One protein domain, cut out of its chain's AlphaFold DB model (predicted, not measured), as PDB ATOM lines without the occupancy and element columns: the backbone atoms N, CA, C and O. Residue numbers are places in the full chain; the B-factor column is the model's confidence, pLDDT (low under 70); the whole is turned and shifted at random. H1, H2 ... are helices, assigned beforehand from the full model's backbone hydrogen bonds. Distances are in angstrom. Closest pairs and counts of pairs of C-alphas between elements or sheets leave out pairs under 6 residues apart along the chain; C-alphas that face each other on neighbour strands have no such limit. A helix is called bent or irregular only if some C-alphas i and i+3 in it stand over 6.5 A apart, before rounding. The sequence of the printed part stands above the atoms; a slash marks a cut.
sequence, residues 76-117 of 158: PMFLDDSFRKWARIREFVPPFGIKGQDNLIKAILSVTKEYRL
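Overview. This is residues 76 to 117 of the 158 residues of the protein "CMP-N-acetylneuraminate-beta-1,4-galactoside alpha-2,3-sialyltransferase" of Homo sapiens (UniProt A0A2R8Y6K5). This small domain has little regular structure: a short helix, H1, and a longer one, H2, lie near each other, and a looping link, residues 86 to 101, makes one end. At the other end, residues 112 to 117 turn back from H2 toward the side of the first printed residues. The 42 printed residues hold two named helices, H1 then H2, and no named strand; the class is all helix, with 15 residues in named elements. It is compact, with a radius of gyration of the C-alphas of 10.1 A and spans of 27 by 20 by 18 A.

Arrangement. Look first at H1, residues 81 to 85, then at H2, residues 102 to 111. They are close but not clearly touching; their closest C-alphas, of Asp 81 and Leu 109, are 7.0 A apart. In H2 every O i to N i+4 pair is within hydrogen-bond range; in H1 0 of 1 is, beside 1 of 2 O i to N i+3 pairs.

Along the chain. Find C-alpha 81 at (173.265, 246.279, 208.977), where H1 begins; it is irregular, with C-alphas 81 and 84 7.1 A apart. H2 runs 14.6 A to C-alpha 111 at (164.314, 251.147, 215.100).

Size, cuts and confidence. The farthest C-alphas, of Glu 91 and Leu 117, are 27.7 A apart. The printed part has no cut, and H1 to H2 is a long link of 16 residues. The model's pLDDT is under 70 at Ala 87.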
ATOM      1  N   PRO A  76     185.326 249.741 212.374       80.44
ATOM      2  CA  PRO A  76     184.011 250.357 212.480       80.44
ATOM      3  C   PRO A  76     183.657 250.564 213.959       80.44
ATOM      4  O   PRO A  76     183.622 249.611 214.733       80.44
ATOM      5  N   MET A  77     183.409 251.818 214.349       84.38
ATOM      6  CA  MET A  77     183.042 252.176 215.728       84.38
ATOM      7  C   MET A  77     181.566 251.908 216.039       84.38
ATOM      8  O   MET A  77     181.214 251.634 217.182       84.38
ATOM      9  N   PHE A  78     180.708 251.985 215.022       87.94
ATOM     10  CA  PHE A  78     179.272 251.775 215.149       87.94
ATOM     11  C   PHE A  78     178.857 250.489 214.447       87.94
ATOM     12  O   PHE A  78     179.370 250.157 213.374       87.94
ATOM     13  N   LEU A  79     177.905 249.785 215.049       87.44
ATOM     14  CA  LEU A  79     177.275 248.629 214.434       87.44
ATOM     15  C   LEU A  79     176.283 249.097 213.367       87.44
ATOM     16  O   LEU A  79     175.509 250.021 213.603       87.44
ATOM     17  N   ASP A  80     176.295 248.445 212.210       86.81
ATOM     18  CA  ASP A  80     175.350 248.697 211.125       86.81
ATOM     19  C   ASP A  80     174.818 247.384 210.542       86.81
ATOM     20  O   ASP A  80     175.265 246.297 210.912       86.81
ATOM     21  N   ASP A  81     173.876 247.462 209.601       83.50
ATOM     22  CA  ASP A  81     173.265 246.279 208.977       83.50
ATOM     23  C   ASP A  81     174.272 245.346 208.277       83.50
ATOM     24  O   ASP A  81     173.977 244.172 208.019       83.50
ATOM     25  N   SER A  82     175.489 245.824 207.994       83.44
ATOM     26  CA  SER A  82     176.554 245.011 207.414       83.44
ATOM     27  C   SER A  82     177.207 244.053 208.416       83.44
ATOM     28  O   SER A  82     177.998 243.208 207.989       83.44
ATOM     29  N   PHE A  83     176.825 244.088 209.704       82.31
ATOM     30  CA  PHE A  83     177.381 243.236 210.766       82.31
ATOM     31  C   PHE A  83     177.375 241.742 210.421       82.31
ATOM     32  O   PHE A  83     178.233 240.980 210.861       82.31
ATOM     33  N   ARG A  84     176.426 241.297 209.586       76.06
ATOM     34  CA  ARG A  84     176.321 239.902 209.126       76.06
ATOM     35  C   ARG A  84     177.533 239.437 208.321       76.06
ATOM     36  O   ARG A  84     177.765 238.235 208.237       76.06
ATOM     37  N   LYS A  85     178.275 240.370 207.721       82.31
ATOM     38  CA  LYS A  85     179.504 240.106 206.962       82.31
ATOM     39  C   LYS A  85     180.718 239.924 207.878       82.31
ATOM     40  O   LYS A  85     181.762 239.470 207.420       82.31
ATOM     41  N   TRP A  86     180.607 240.278 209.158       82.50
ATOM     42  CA  TRP A  86     181.719 240.234 210.101       82.50
ATOM     43  C   TRP A  86     181.815 238.817 210.675       82.50
ATOM     44  O   TRP A  86     181.231 238.509 211.707       82.50
ATOM     45  N   ALA A  87     182.532 237.930 209.982       69.69
ATOM     46  CA  ALA A  87     182.530 236.490 210.267       69.69
ATOM     47  C   ALA A  87     182.808 236.135 211.744       69.69
ATOM     48  O   ALA A  87     182.183 235.229 212.286       69.69
ATOM     49  N   ARG A  88     183.683 236.893 212.416       82.69
ATOM     50  CA  ARG A  88     184.151 236.583 213.776       82.69
ATOM     51  C   ARG A  88     183.273 237.137 214.902       82.69
ATOM     52  O   ARG A  88     183.321 236.612 216.005       82.69
ATOM     53  N   ILE A  89     182.435 238.155 214.666       85.75
ATOM     54  CA  ILE A  89     181.657 238.790 215.756       85.75
ATOM     55  C   ILE A  89     180.562 237.866 216.319       85.75
ATOM     56  O   ILE A  89     180.120 238.028 217.454       85.75
ATOM     57  N   ARG A  90     180.143 236.860 215.543       84.81
ATOM     58  CA  ARG A  90     179.162 235.846 215.961       84.81
ATOM     59  C   ARG A  90     179.737 234.774 216.883       84.81
ATOM     60  O   ARG A  90     178.974 234.033 217.497       84.81
ATOM     61  N   GLU A  91     181.059 234.673 216.971       90.06
ATOM     62  CA  GLU A  91     181.737 233.681 217.807       90.06
ATOM     63  C   GLU A  91     181.823 234.139 219.268       90.06
ATOM     64  O   GLU A  91     181.836 233.307 220.179       90.06
ATOM     65  N   PHE A  92     181.812 235.456 219.495       91.12
ATOM     66  CA  PHE A  92     181.955 236.072 220.809       91.12
ATOM     67  C   PHE A  92     180.608 236.504 221.390       91.12
ATOM     68  O   PHE A  92     179.703 236.941 220.678       91.12
ATOM     69  N   VAL A  93     180.480 236.385 222.707       91.06
ATOM     70  CA  VAL A  93     179.330 236.901 223.460       91.06
ATOM     71  C   VAL A  93     179.475 238.414 223.694       91.06
ATOM     72  O   VAL A  93     180.602 238.923 223.680       91.06
ATOM     73  N   PRO A  94     178.374 239.154 223.926       89.94
ATOM     74  CA  PRO A  94     178.448 240.555 224.345       89.94
ATOM     75  C   PRO A  94     179.350 240.753 225.580       89.94
ATOM     76  O   PRO A  94     179.362 239.879 226.450       89.94
ATOM     77  N   PRO A  95     180.098 241.874 225.689       90.62
ATOM     78  CA  PRO A  95     180.134 243.036 224.783       90.62
ATOM     79  C   PRO A  95     181.085 242.882 223.580       90.62
ATOM     80  O   PRO A  95     181.148 243.768 222.734       90.62
ATOM     81  N   PHE A  96     181.828 241.777 223.492       89.88
ATOM     82  CA  PHE A  96     182.864 241.568 222.469       89.88
ATOM     83  C   PHE A  96     182.331 240.955 221.166       89.88
ATOM     84  O   PHE A  96     183.042 240.890 220.164       89.88
ATOM     85  N   GLY A  97     181.076 240.509 221.167       88.56
ATOM     86  CA  GLY A  97     180.368 240.050 219.983       88.56
ATOM     87  C   GLY A  97     178.863 239.950 220.193       88.56
ATOM     88  O   GLY A  97     178.310 240.568 221.097       88.56
ATOM     89  N   ILE A  98     178.192 239.186 219.333       90.19
ATOM     90  CA  ILE A  98     176.721 239.113 219.254       90.19
ATOM     91  C   ILE A  98     176.189 237.675 219.230       90.19
ATOM     92  O   ILE A  98     175.083 237.430 218.744       90.19
ATOM     93  N   LYS A  99     176.976 236.702 219.704       91.12
ATOM     94  CA  LYS A  99     176.609 235.279 219.677       91.12
ATOM     95  C   LYS A  99     175.206 235.056 220.251       91.12
ATOM     96  O   LYS A  99     174.955 235.327 221.422       91.12
ATOM     97  N   GLY A 100     174.300 234.541 219.417       89.75
ATOM     98  CA  GLY A 100     172.920 234.226 219.798       89.75
ATOM     99  C   GLY A 100     171.957 235.419 219.853       89.75
ATOM    100  O   GLY A 100     170.813 235.234 220.256       89.75
ATOM    101  N   GLN A 101     172.374 236.625 219.444       90.69
ATOM    102  CA  GLN A 101     171.555 237.846 219.517       90.69
ATOM    103  C   GLN A 101     171.216 238.467 218.149       90.69
ATOM    104  O   GLN A 101     170.699 239.581 218.095       90.69
ATOM    105  N   ASP A 102     171.428 237.763 217.030       88.50
ATOM    106  CA  ASP A 102     171.239 238.314 215.675       88.50
ATOM    107  C   ASP A 102     169.846 238.930 215.431       88.50
ATOM    108  O   ASP A 102     169.733 239.966 214.772       88.50
ATOM    109  N   ASN A 103     168.779 238.303 215.942       90.69
ATOM    110  CA  ASN A 103     167.407 238.794 215.766       90.69
ATOM    111  C   ASN A 103     167.130 240.051 216.598       90.69
ATOM    112  O   ASN A 103     166.484 240.974 216.108       90.69
ATOM    113  N   LEU A 104     167.653 240.100 217.827       92.88
ATOM    114  CA  LEU A 104     167.537 241.264 218.704       92.88
ATOM    115  C   LEU A 104     168.287 242.457 218.110       92.88
ATOM    116  O   LEU A 104     167.723 243.538 217.991       92.88
ATOM    117  N   ILE A 105     169.526 242.241 217.664       91.00
ATOM    118  CA  ILE A 105     170.336 243.269 217.006       91.00
ATOM    119  C   ILE A 105     169.636 243.790 215.752       91.00
ATOM    120  O   ILE A 105     169.545 244.997 215.565       91.00
ATOM    121  N   LYS A 106     169.066 242.904 214.924       89.50
ATOM    122  CA  LYS A 106     168.291 243.320 213.747       89.50
ATOM    123  C   LYS A 106     167.078 244.179 214.127       89.50
ATOM    124  O   LYS A 106     166.807 245.168 213.455       89.50
ATOM    125  N   ALA A 107     166.354 243.813 215.185       92.94
ATOM    126  CA  ALA A 107     165.213 244.591 215.659       92.94
ATOM    127  C   ALA A 107     165.647 245.983 216.151       92.94
ATOM    128  O   ALA A 107     165.046 246.978 215.755       92.94
ATOM    129  N   ILE A 108     166.730 246.060 216.932       92.69
ATOM    130  CA  ILE A 108     167.305 247.327 217.409       92.69
ATOM    131  C   ILE A 108     167.734 248.198 216.224       92.69
ATOM    132  O   ILE A 108     167.296 249.339 216.136       92.69
ATOM    133  N   LEU A 109     168.501 247.645 215.279       90.62
ATOM    134  CA  LEU A 109     168.965 248.378 214.098       90.62
ATOM    135  C   LEU A 109     167.804 248.913 213.254       90.62
ATOM    136  O   LEU A 109     167.884 250.028 212.748       90.62
ATOM    137  N   SER A 110     166.691 248.176 213.170       91.00
ATOM    138  CA  SER A 110     165.510 248.629 212.426       91.00
ATOM    139  C   SER A 110     164.792 249.823 213.065       91.00
ATOM    140  O   SER A 110     164.132 250.584 212.358       91.00
ATOM    141  N   VAL A 111     164.911 250.005 214.388       93.19
ATOM    142  CA  VAL A 111     164.314 251.147 215.100       93.19
ATOM    143  C   VAL A 111     165.298 252.304 215.286       93.19
ATOM    144  O   VAL A 111     164.873 253.460 215.336       93.19
ATOM    145  N   THR A 112     166.604 252.035 215.349       90.25
ATOM    146  CA  THR A 112     167.638 253.075 215.407       90.25
ATOM    147  C   THR A 112     167.869 253.664 214.020       90.25
ATOM    148  O   THR A 112     168.637 253.134 213.224       90.25
ATOM    149  N   LYS A 113     167.207 254.791 213.741       73.19
ATOM    150  CA  LYS A 113     167.300 255.499 212.452       73.19
ATOM    151  C   LYS A 113     168.688 256.090 212.175       73.19
ATOM    152  O   LYS A 113     169.057 256.242 211.017       73.19
ATOM    153  N   GLU A 114     169.447 256.408 213.223       84.06
ATOM    154  CA  GLU A 114     170.756 257.060 213.133       84.06
ATOM    155  C   GLU A 114     171.732 256.406 214.117       84.06
ATOM    156  O   GLU A 114     171.656 256.614 215.325       84.06
ATOM    157  N   TYR A 115     172.639 255.581 213.593       85.62
ATOM    158  CA  TYR A 115     173.727 254.947 214.351       85.62
ATOM    159  C   TYR A 115     175.110 255.465 213.925       85.62
ATOM    160  O   TYR A 115     176.125 254.949 214.373       85.62
ATOM    161  N   ARG A 116     175.165 256.457 213.032       86.00
ATOM    162  CA  ARG A 116     176.401 257.117 212.587       86.00
ATOM    163  C   ARG A 116     176.435 258.556 213.089       86.00
ATOM    164  O   ARG A 116     175.461 259.048 213.651       86.00
ATOM    165  N   LEU A 117     177.567 259.225 212.882       87.38
ATOM    166  CA  LEU A 117     177.649 260.668 213.077       87.38
ATOM    167  C   LEU A 117     176.654 261.376 212.149       87.38
ATOM    168  O   LEU A 117     176.310 260.875 211.075       87.38
TER     169      LEU A 117